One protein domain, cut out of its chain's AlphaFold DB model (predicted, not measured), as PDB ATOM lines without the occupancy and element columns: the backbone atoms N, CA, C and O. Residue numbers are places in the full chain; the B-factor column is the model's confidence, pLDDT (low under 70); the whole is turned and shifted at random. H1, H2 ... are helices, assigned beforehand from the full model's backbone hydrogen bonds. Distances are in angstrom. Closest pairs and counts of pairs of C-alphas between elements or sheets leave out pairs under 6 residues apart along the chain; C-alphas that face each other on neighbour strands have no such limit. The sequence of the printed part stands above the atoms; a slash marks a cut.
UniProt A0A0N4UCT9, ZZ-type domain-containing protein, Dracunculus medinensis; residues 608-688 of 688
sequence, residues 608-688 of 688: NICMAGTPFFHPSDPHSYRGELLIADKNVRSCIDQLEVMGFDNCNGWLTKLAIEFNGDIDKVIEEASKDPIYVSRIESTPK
ATOM      1  N   ASN A 608      48.285 -48.102  30.030       54.97
ATOM      2  CA  ASN A 608      46.852 -48.086  30.362       54.97
ATOM      3  C   ASN A 608      46.349 -46.716  30.851       54.97
ATOM      4  O   ASN A 608      46.006 -46.544  32.021       54.97
ATOM      5  N   ILE A 609      46.255 -45.742  29.941       65.73
ATOM      6  CA  ILE A 609      45.455 -44.528  30.178       65.73
ATOM      7  C   ILE A 609      43.966 -44.911  30.135       65.73
ATOM      8  O   ILE A 609      43.525 -45.620  29.236       65.73
ATOM      9  N   CYS A 610      43.183 -44.441  31.108       71.33
ATOM     10  CA  CYS A 610      41.734 -44.655  31.152       71.33
ATOM     11  C   CYS A 610      41.049 -43.905  30.002       71.33
ATOM     12  O   CYS A 610      40.946 -42.678  30.047       71.33
ATOM     13  N   MET A 611      40.541 -44.633  29.011       81.78
ATOM     14  CA  MET A 611      39.873 -44.087  27.826       81.78
ATOM     15  C   MET A 611      38.358 -43.940  28.000       81.78
ATOM     16  O   MET A 611      37.669 -43.612  27.046       81.78
ATOM     17  N   ALA A 612      37.811 -44.161  29.197       83.01
ATOM     18  CA  ALA A 612      36.385 -43.973  29.451       83.01
ATOM     19  C   ALA A 612      35.931 -42.493  29.373       83.01
ATOM     20  O   ALA A 612      36.609 -41.601  29.882       83.01
ATOM     21  N   GLY A 613      34.749 -42.247  28.797       84.35
ATOM     22  CA  GLY A 613      34.083 -40.939  28.727       84.35
ATOM     23  C   GLY A 613      33.457 -40.481  30.052       84.35
ATOM     24  O   GLY A 613      33.931 -40.832  31.137       84.35
ATOM     25  N   THR A 614      32.387 -39.681  29.986       81.66
ATOM     26  CA  THR A 614      31.751 -39.042  31.154       81.66
ATOM     27  C   THR A 614      31.368 -40.057  32.246       81.66
ATOM     28  O   THR A 614      30.568 -40.959  31.984       81.66
ATOM     29  N   PRO A 615      31.881 -39.926  33.490       70.76
ATOM     30  CA  PRO A 615      31.653 -40.914  34.545       70.76
ATOM     31  C   PRO A 615      30.180 -41.144  34.897       70.76
ATOM     32  O   PRO A 615      29.522 -40.275  35.467       70.76
ATOM     33  N   PHE A 616      29.683 -42.356  34.628       69.92
ATOM     34  CA  PHE A 616      28.343 -42.783  35.047       69.92
ATOM     35  C   PHE A 616      28.322 -43.261  36.508       69.92
ATOM     36  O   PHE A 616      27.412 -42.923  37.264       69.92
ATOM     37  N   PHE A 617      29.362 -43.983  36.935       63.40
ATOM     38  CA  PHE A 617      29.611 -44.323  38.335       63.40
ATOM     39  C   PHE A 617      30.964 -43.797  38.814       63.40
ATOM     40  O   PHE A 617      31.900 -43.627  38.041       63.40
ATOM     41  N   HIS A 618      31.063 -43.587  40.127       52.59
ATOM     42  CA  HIS A 618      32.291 -43.208  40.823       52.59
ATOM     43  C   HIS A 618      33.144 -44.473  41.076       52.59
ATOM     44  O   HIS A 618      32.759 -45.285  41.930       52.59
ATOM     45  N   PRO A 619      34.272 -44.695  40.373       50.35
ATOM     46  CA  PRO A 619      35.099 -45.876  40.590       50.35
ATOM     47  C   PRO A 619      35.808 -45.735  41.938       50.35
ATOM     48  O   PRO A 619      36.509 -44.759  42.180       50.35
ATOM     49  N   SER A 620      35.632 -46.706  42.833       49.68
ATOM     50  CA  SER A 620      36.324 -46.727  44.132       49.68
ATOM     51  C   SER A 620      37.653 -47.488  44.057       49.68
ATOM     52  O   SER A 620      37.945 -48.253  44.976       49.68
ATOM     53  N   ASP A 621      38.403 -47.238  42.972       47.78
ATOM     54  CA  ASP A 621      39.739 -47.773  42.642       47.78
ATOM     55  C   ASP A 621      39.800 -49.291  42.298       47.78
ATOM     56  O   ASP A 621      39.218 -50.095  43.034       47.78
ATOM     57  N   PRO A 622      40.508 -49.750  41.237       45.76
ATOM     58  CA  PRO A 622      40.843 -49.118  39.952       45.76
ATOM     59  C   PRO A 622      40.149 -49.785  38.736       45.76
ATOM     60  O   PRO A 622      39.696 -50.925  38.775       45.76
ATOM     61  N   HIS A 623      40.105 -49.045  37.628       45.88
ATOM     62  CA  HIS A 623      40.007 -49.462  36.216       45.88
ATOM     63  C   HIS A 623      39.580 -50.899  35.812       45.88
ATOM     64  O   HIS A 623      40.327 -51.612  35.149       45.88
ATOM     65  N   SER A 624      38.330 -51.282  36.099       47.53
ATOM     66  CA  SER A 624      37.368 -51.776  35.084       47.53
ATOM     67  C   SER A 624      36.036 -52.151  35.738       47.53
ATOM     68  O   SER A 624      35.994 -53.018  36.614       47.53
ATOM     69  N   TYR A 625      34.915 -51.561  35.299       44.42
ATOM     70  CA  TYR A 625      33.595 -52.033  35.729       44.42
ATOM     71  C   TYR A 625      33.086 -53.175  34.844       44.42
ATOM     72  O   TYR A 625      32.030 -53.072  34.217       44.42
ATOM     73  N   ARG A 626      33.776 -54.324  34.893       47.35
ATOM     74  CA  ARG A 626      33.204 -55.620  34.489       47.35
ATOM     75  C   ARG A 626      32.140 -56.093  35.482       47.35
ATOM     76  O   ARG A 626      32.234 -57.119  36.158       47.35
ATOM     77  N   GLY A 627      31.062 -55.314  35.529       40.01
ATOM     78  CA  GLY A 627      29.784 -55.622  36.150       40.01
ATOM     79  C   GLY A 627      29.014 -56.683  35.370       40.01
ATOM     80  O   GLY A 627      27.846 -56.481  35.046       40.01
ATOM     81  N   GLU A 628      29.641 -57.842  35.144       41.61
ATOM     82  CA  GLU A 628      29.127 -59.056  34.478       41.61
ATOM     83  C   GLU A 628      27.848 -59.650  35.120       41.61
ATOM     84  O   GLU A 628      27.410 -60.739  34.756       41.61
ATOM     85  N   LEU A 629      27.254 -58.944  36.086       42.70
ATOM     86  CA  LEU A 629      26.181 -59.355  36.989       42.70
ATOM     87  C   LEU A 629      24.945 -58.437  36.978       42.70
ATOM     88  O   LEU A 629      23.972 -58.766  37.655       42.70
ATOM     89  N   LEU A 630      24.980 -57.280  36.298       51.16
ATOM     90  CA  LEU A 630      23.948 -56.234  36.446       51.16
ATOM     91  C   LEU A 630      23.146 -55.899  35.175       51.16
ATOM     92  O   LEU A 630      22.206 -55.111  35.253       51.16
ATOM     93  N   ILE A 631      23.473 -56.492  34.025       58.75
ATOM     94  CA  ILE A 631      22.796 -56.216  32.749       58.75
ATOM     95  C   ILE A 631      21.987 -57.442  32.328       58.75
ATOM     96  O   ILE A 631      22.552 -58.488  32.008       58.75
ATOM     97  N   ALA A 632      20.662 -57.296  32.357       54.99
ATOM     98  CA  ALA A 632      19.707 -58.356  32.042       54.99
ATOM     99  C   ALA A 632      19.369 -58.450  30.546       54.99
ATOM    100  O   ALA A 632      19.091 -59.537  30.040       54.99
ATOM    101  N   ASP A 633      19.387 -57.315  29.838       76.61
ATOM    102  CA  ASP A 633      19.169 -57.292  28.395       76.61
ATOM    103  C   ASP A 633      20.412 -57.845  27.680       76.61
ATOM    104  O   ASP A 633      21.522 -57.313  27.781       76.61
ATOM    105  N   LYS A 634      20.205 -58.940  26.946       79.65
ATOM    106  CA  LYS A 634      21.238 -59.629  26.169       79.65
ATOM    107  C   LYS A 634      21.784 -58.758  25.038       79.65
ATOM    108  O   LYS A 634      22.955 -58.906  24.704       79.65
ATOM    109  N   ASN A 635      20.981 -57.844  24.494       85.51
ATOM    110  CA  ASN A 635      21.394 -56.913  23.446       85.51
ATOM    111  C   ASN A 635      22.373 -55.884  24.019       85.51
ATOM    112  O   ASN A 635      23.472 -55.718  23.503       85.51
ATOM    113  N   VAL A 636      22.011 -55.263  25.148       86.59
ATOM    114  CA  VAL A 636      22.861 -54.310  25.880       86.59
ATOM    115  C   VAL A 636      24.176 -54.966  26.303       86.59
ATOM    116  O   VAL A 636      25.241 -54.383  26.119       86.59
ATOM    117  N   ARG A 637      24.126 -56.200  26.821       83.11
ATOM    118  CA  ARG A 637      25.336 -56.938  27.200       83.11
ATOM    119  C   ARG A 637      26.216 -57.265  25.989       83.11
ATOM    120  O   ARG A 637      27.394 -56.939  26.006       83.11
ATOM    121  N   SER A 638      25.636 -57.818  24.921       87.31
ATOM    122  CA  SER A 638      26.357 -58.142  23.683       87.31
ATOM    123  C   SER A 638      26.947 -56.907  22.990       87.31
ATOM    124  O   SER A 638      28.002 -57.011  22.367       87.31
ATOM    125  N   CYS A 639      26.299 -55.747  23.116       90.34
ATOM    126  CA  CYS A 639      26.808 -54.452  22.672       90.34
ATOM    127  C   CYS A 639      28.091 -54.071  23.427       90.34
ATOM    128  O   CYS A 639      29.109 -53.792  22.800       90.34
ATOM    129  N   ILE A 640      28.081 -54.146  24.761       88.53
ATOM    130  CA  ILE A 640      29.250 -53.827  25.600       88.53
ATOM    131  C   ILE A 640      30.376 -54.844  25.396       88.53
ATOM    132  O   ILE A 640      31.521 -54.439  25.229       88.53
ATOM    133  N   ASP A 641      30.062 -56.142  25.343       85.66
ATOM    134  CA  ASP A 641      31.047 -57.197  25.084       85.66
ATOM    135  C   ASP A 641      31.755 -56.974  23.728       85.66
ATOM    136  O   ASP A 641      32.965 -57.160  23.624       85.66
ATOM    137  N   GLN A 642      31.027 -56.522  22.695       90.39
ATOM    138  CA  GLN A 642      31.608 -56.162  21.394       90.39
ATOM    139  C   GLN A 642      32.422 -54.863  21.445       90.39
ATOM    140  O   GLN A 642      33.503 -54.816  20.863       90.39
ATOM    141  N   LEU A 643      31.961 -53.832  22.158       90.63
ATOM    142  CA  LEU A 643      32.688 -52.567  22.309       90.63
ATOM    143  C   LEU A 643      34.008 -52.744  23.077       90.63
ATOM    144  O   LEU A 643      35.032 -52.224  22.639       90.63
ATOM    145  N   GLU A 644      34.022 -53.534  24.156       86.38
ATOM    146  CA  GLU A 644      35.257 -53.889  24.872       86.38
ATOM    147  C   GLU A 644      36.224 -54.677  23.964       86.38
ATOM    148  O   GLU A 644      37.421 -54.395  23.950       86.38
ATOM    149  N   VAL A 645      35.720 -55.602  23.135       86.79
ATOM    150  CA  VAL A 645      36.530 -56.330  22.132       86.79
ATOM    151  C   VAL A 645      37.038 -55.417  21.003       86.79
ATOM    152  O   VAL A 645      38.111 -55.662  20.455       86.79
ATOM    153  N   MET A 646      36.320 -54.338  20.684       87.24
ATOM    154  CA  MET A 646      36.763 -53.278  19.766       87.24
ATOM    155  C   MET A 646      37.744 -52.279  20.412       87.24
ATOM    156  O   MET A 646      38.196 -51.359  19.734       87.24
ATOM    157  N   GLY A 647      38.095 -52.453  21.692       84.31
ATOM    158  CA  GLY A 647      39.061 -51.618  22.410       84.31
ATOM    159  C   GLY A 647      38.473 -50.382  23.102       84.31
ATOM    160  O   GLY A 647      39.237 -49.537  23.565       84.31
ATOM    161  N   PHE A 648      37.145 -50.254  23.200       87.64
ATOM    162  CA  PHE A 648      36.520 -49.181  23.979       87.64
ATOM    163  C   PHE A 648      36.588 -49.499  25.483       87.64
ATOM    164  O   PHE A 648      36.197 -50.574  25.934       87.64
ATOM    165  N   ASP A 649      37.037 -48.531  26.281       84.44
ATOM    166  CA  ASP A 649      37.182 -48.671  27.733       84.44
ATOM    167  C   ASP A 649      35.865 -48.384  28.483       84.44
ATOM    168  O   ASP A 649      35.361 -47.266  28.436       84.44
ATOM    169  N   ASN A 650      35.338 -49.346  29.252       85.61
ATOM    170  CA  ASN A 650      34.131 -49.193  30.083       85.61
ATOM    171  C   ASN A 650      34.406 -48.854  31.575       85.61
ATOM    172  O   ASN A 650      33.539 -49.054  32.429       85.61
ATOM    173  N   CYS A 651      35.595 -48.360  31.943       73.46
ATOM    174  CA  CYS A 651      36.078 -48.270  33.335       73.46
ATOM    175  C   CYS A 651      35.181 -47.562  34.372       73.46
ATOM    176  O   CYS A 651      35.360 -47.782  35.571       73.46
ATOM    177  N   ASN A 652      34.227 -46.730  33.954       71.76
ATOM    178  CA  ASN A 652      33.290 -46.016  34.832       71.76
ATOM    179  C   ASN A 652      31.800 -46.301  34.518       71.76
ATOM    180  O   ASN A 652      30.917 -45.630  35.056       71.76
ATOM    181  N   GLY A 653      31.514 -47.283  33.652       79.30
ATOM    182  CA  GLY A 653      30.160 -47.671  33.249       79.30
ATOM    183  C   GLY A 653      29.481 -46.766  32.210       79.30
ATOM    184  O   GLY A 653      28.284 -46.929  31.981       79.30
ATOM    185  N   TRP A 654      30.180 -45.811  31.589       86.31
ATOM    186  CA  TRP A 654      29.586 -44.926  30.575       86.31
ATOM    187  C   TRP A 654      29.104 -45.665  29.312       86.31
ATOM    188  O   TRP A 654      27.983 -45.408  28.876       86.31
ATOM    189  N   LEU A 655      29.855 -46.643  28.776       88.02
ATOM    190  CA  LEU A 655      29.373 -47.482  27.664       88.02
ATOM    191  C   LEU A 655      28.153 -48.290  28.097       88.02
ATOM    192  O   LEU A 655      27.212 -48.434  27.326       88.02
ATOM    193  N   THR A 656      28.119 -48.751  29.351       86.21
ATOM    194  CA  THR A 656      26.923 -49.381  29.923       86.21
ATOM    195  C   THR A 656      25.722 -48.430  29.942       86.21
ATOM    196  O   THR A 656      24.623 -48.862  29.606       86.21
ATOM    197  N   LYS A 657      25.897 -47.140  30.273       85.01
ATOM    198  CA  LYS A 657      24.820 -46.135  30.167       85.01
ATOM    199  C   LYS A 657      24.342 -45.999  28.721       85.01
ATOM    200  O   LYS A 657      23.149 -46.154  28.479       85.01
ATOM    201  N   LEU A 658      25.255 -45.744  27.781       89.67
ATOM    202  CA  LEU A 658      24.922 -45.543  26.367       89.67
ATOM    203  C   LEU A 658      24.242 -46.785  25.769       89.67
ATOM    204  O   LEU A 658      23.220 -46.670  25.101       89.67
ATOM    205  N   ALA A 659      24.749 -47.984  26.060       90.98
ATOM    206  CA  ALA A 659      24.158 -49.231  25.589       90.98
ATOM    207  C   ALA A 659      22.752 -49.469  26.164       90.98
ATOM    208  O   ALA A 659      21.899 -49.978  25.444       90.98
ATOM    209  N   ILE A 660      22.471 -49.076  27.413       86.23
ATOM    210  CA  ILE A 660      21.102 -49.096  27.964       86.23
ATOM    211  C   ILE A 660      20.214 -48.074  27.235       86.23
ATOM    212  O   ILE A 660      19.104 -48.406  26.829       86.23
ATOM    213  N   GLU A 661      20.707 -46.851  27.044       87.84
ATOM    214  CA  GLU A 661      19.980 -45.725  26.440       87.84
ATOM    215  C   GLU A 661      19.612 -45.968  24.966       87.84
ATOM    216  O   GLU A 661      18.511 -45.625  24.539       87.84
ATOM    217  N   PHE A 662      20.476 -46.660  24.218       91.97
ATOM    218  CA  PHE A 662      20.234 -47.092  22.837       91.97
ATOM    219  C   PHE A 662      19.823 -48.572  22.706       91.97
ATOM    220  O   PHE A 662      19.856 -49.128  21.610       91.97
ATOM    221  N   ASN A 663      19.419 -49.225  23.802       88.25
ATOM    222  CA  ASN A 663      18.916 -50.610  23.845       88.25
ATOM    223  C   ASN A 663      19.831 -51.663  23.153       88.25
ATOM    224  O   ASN A 663      19.355 -52.646  22.579       88.25
ATOM    225  N   GLY A 664      21.151 -51.475  23.212       87.73
ATOM    226  CA  GLY A 664      22.159 -52.359  22.616       87.73
ATOM    227  C   GLY A 664      22.490 -52.091  21.141       87.73
ATOM    228  O   GLY A 664      23.173 -52.903  20.522       87.73
ATOM    229  N   ASP A 665      22.028 -50.979  20.570       91.49
ATOM    230  CA  ASP A 665      22.364 -50.549  19.209       91.49
ATOM    231  C   ASP A 665      23.803 -49.996  19.140       91.49
ATOM    232  O   ASP A 665      24.070 -48.857  19.525       91.49
ATOM    233  N   ILE A 666      24.740 -50.834  18.681       91.99
ATOM    234  CA  ILE A 666      26.184 -50.540  18.654       91.99
ATOM    235  C   ILE A 666      26.498 -49.291  17.821       91.99
ATOM    236  O   ILE A 666      27.295 -48.465  18.265       91.99
ATOM    237  N   ASP A 667      25.859 -49.118  16.660       93.80
ATOM    238  CA  ASP A 667      26.125 -47.983  15.768       93.80
ATOM    239  C   ASP A 667      25.783 -46.656  16.462       93.80
ATOM    240  O   ASP A 667      26.583 -45.718  16.444       93.80
ATOM    241  N   LYS A 668      24.640 -46.596  17.166       93.14
ATOM    242  CA  LYS A 668      24.260 -45.418  17.968       93.14
ATOM    243  C   LYS A 668      25.164 -45.201  19.177       93.14
ATOM    244  O   LYS A 668      25.481 -44.055  19.487       93.14
ATOM    245  N   VAL A 669      25.592 -46.269  19.856       93.12
ATOM    246  CA  VAL A 669      26.519 -46.147  20.995       93.12
ATOM    247  C   VAL A 669      27.863 -45.578  20.545       93.12
ATOM    248  O   VAL A 669      28.392 -44.709  21.230       93.12
ATOM    249  N   ILE A 670      28.391 -45.998  19.390       92.75
ATOM    250  CA  ILE A 670      29.629 -45.444  18.821       92.75
ATOM    251  C   ILE A 670      29.425 -43.986  18.381       92.75
ATOM    252  O   ILE A 670      30.275 -43.141  18.674       92.75
ATOM    253  N   GLU A 671      28.301 -43.666  17.727       92.86
ATOM    254  CA  GLU A 671      27.983 -42.292  17.323       92.86
ATOM    255  C   GLU A 671      27.926 -41.352  18.539       92.86
ATOM    256  O   GLU A 671      28.572 -40.306  18.533       92.86
ATOM    257  N   GLU A 672      27.209 -41.722  19.603       92.29
ATOM    258  CA  GLU A 672      27.079 -40.889  20.803       92.29
ATOM    259  C   GLU A 672      28.361 -40.859  21.645       92.29
ATOM    260  O   GLU A 672      28.739 -39.799  22.142       92.29
ATOM    261  N   ALA A 673      29.099 -41.973  21.737       90.56
ATOM    262  CA  ALA A 673      30.408 -42.002  22.386       90.56
ATOM    263  C   ALA A 673      31.381 -41.001  21.742       90.56
ATOM    264  O   ALA A 673      32.106 -40.308  22.450       90.56
ATOM    265  N   SER A 674      31.340 -40.849  20.412       89.51
ATOM    266  CA  SER A 674      32.169 -39.874  19.685       89.51
ATOM    267  C   SER A 674      31.846 -38.398  19.986       89.51
ATOM    268  O   SER A 674      32.632 -37.521  19.632       89.51
ATOM    269  N   LYS A 675      30.718 -38.113  20.655       90.69
ATOM    270  CA  LYS A 675      30.288 -36.765  21.071       90.69
ATOM    271  C   LYS A 675      30.653 -36.448  22.526       90.69
ATOM    272  O   LYS A 675      30.511 -35.301  22.949       90.69
ATOM    273  N   ASP A 676      31.106 -37.436  23.298       88.29
ATOM    274  CA  ASP A 676      31.462 -37.258  24.704       88.29
ATOM    275  C   ASP A 676      32.778 -36.454  24.833       88.29
ATOM    276  O   ASP A 676      33.829 -36.896  24.359       88.29
ATOM    277  N   PRO A 677      32.770 -35.271  25.478       86.38
ATOM    278  CA  PRO A 677      33.936 -34.388  25.506       86.38
ATOM    279  C   PRO A 677      35.083 -34.939  26.366       86.38
ATOM    280  O   PRO A 677      36.241 -34.570  26.164       86.38
ATOM    281  N   ILE A 678      34.785 -35.830  27.317       84.79
ATOM    282  CA  ILE A 678      35.783 -36.485  28.165       84.79
ATOM    283  C   ILE A 678      36.437 -37.637  27.388       84.79
ATOM    284  O   ILE A 678      37.647 -37.812  27.488       84.79
ATOM    285  N   TYR A 679      35.681 -38.361  26.559       88.33
ATOM    286  CA  TYR A 679      36.203 -39.370  25.634       88.33
ATOM    287  C   TYR A 679      37.117 -38.755  24.566       88.33
ATOM    288  O   TYR A 679      38.264 -39.176  24.406       88.33
ATOM    289  N   VAL A 680      36.639 -37.713  23.875       87.05
ATOM    290  CA  VAL A 680      37.385 -37.040  22.797       87.05
ATOM    291  C   VAL A 680      38.697 -36.448  23.314       87.05
ATOM    292  O   VAL A 680      39.752 -36.745  22.760       87.05
ATOM    293  N   SER A 681      38.667 -35.698  24.422       83.38
ATOM    294  CA  SER A 681      39.889 -35.109  24.995       83.38
ATOM    295  C   SER A 681      40.906 -36.157  25.467       83.38
ATOM    296  O   SER A 681      42.110 -35.907  25.400       83.38
ATOM    297  N   ARG A 682      40.463 -37.357  25.871       83.88
ATOM    298  CA  ARG A 682      41.367 -38.478  26.181       83.88
ATOM    299  C   ARG A 682      42.044 -39.019  24.926       83.88
ATOM    300  O   ARG A 682      43.267 -39.145  24.937       83.88
ATOM    301  N   ILE A 683      41.302 -39.248  23.839       83.17
ATOM    302  CA  ILE A 683      41.861 -39.667  22.535       83.17
ATOM    303  C   ILE A 683      42.862 -38.637  21.996       83.17
ATOM    304  O   ILE A 683      43.926 -39.003  21.499       83.17
ATOM    305  N   GLU A 684      42.556 -37.347  22.115       82.01
ATOM    306  CA  GLU A 684      43.467 -36.279  21.689       82.01
ATOM    307  C   GLU A 684      44.731 -36.191  22.561       82.01
ATOM    308  O   GLU A 684      45.770 -35.736  22.082       82.01
ATOM    309  N   SER A 685      44.668 -36.663  23.813       75.25
ATOM    310  CA  SER A 685      45.803 -36.700  24.745       75.25
ATOM    311  C   SER A 685      46.657 -37.976  24.684       75.25
ATOM    312  O   SER A 685      47.795 -37.958  25.155       75.25
ATOM    313  N   THR A 686      46.157 -39.080  24.110       67.97
ATOM    314  CA  THR A 686      46.966 -40.301  23.947       67.97
ATOM    315  C   THR A 686      48.085 -40.101  22.915       67.97
ATOM    316  O   THR A 686      47.803 -39.646  21.802       67.97
ATOM    317  N   PRO A 687      49.349 -40.449  23.235       67.31
ATOM    318  CA  PRO A 687      50.444 -40.387  22.271       67.31
ATOM    319  C   PRO A 687      50.238 -41.392  21.126       67.31
ATOM    320  O   PRO A 687      49.656 -42.459  21.323       67.31
ATOM    321  N   LYS A 688      50.722 -41.028  19.933       53.19
ATOM    322  CA  LYS A 688      50.667 -41.827  18.695       53.19
ATOM    323  C   LYS A 688      51.980 -42.553  18.421       53.19
ATOM    324  O   LYS A 688      53.028 -41.996  18.814       53.19
TER     325      LYS A 688
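AT A GLANCE: This is residues 608 to 688 of the 688 residues of the protein "ZZ-type domain-containing protein" of Dracunculus medinensis (UniProt A0A0N4UCT9). A short helical hairpin, H1 and H2, has H3 packed steeply on H2, while H4 lies off at one end, touching no helix. The long first stretch, residues 608 to 633, has no named element and makes a wide loop on the side of the hairpin away from H3. The 81 printed residues hold H1, H2, H3 and H4 in that order, all helix by class, though only 37 residues are in them; the whole is compact, radius of gyration of the C-alphas 12.0 A, spanning 36 by 28 by 20 A.

HOW THE PARTS SIT: Begin at H1, residues 634 to 645: with residues 636 to 640 alone it touches H2, residues 654 to 661, closest at C-alphas 636 and 659, 5.3 A. This hairpin runs opposite ways at a shallow tilt of 30 degrees. H3, residues 666 to 673, touches H2 at a steep tilt of 56 degrees, C-alphas 658 and 669 closest at 5.6 A. H4, residues 677 to 685, is apart from H1 and H2. In these four helices every O i to N i+4 pair is within hydrogen-bond range.

IN THESE COORDINATES: Find C-alpha 634 at (21.238, -59.629, 26.169); from there H1 runs 16.2 A. H2 measures 10.5 A and H3 10.2 A; H4 runs 12.1 A to C-alpha 685 at (45.803, -36.700, 24.745).

THE WHOLE: The farthest C-alphas, Ala 632 and Lys 688, are 37.5 A apart. The printed part has no cut and no long link between helices; look for pLDDT under 70 at residues 608 to 609, 616 to 632 and 686 to 688.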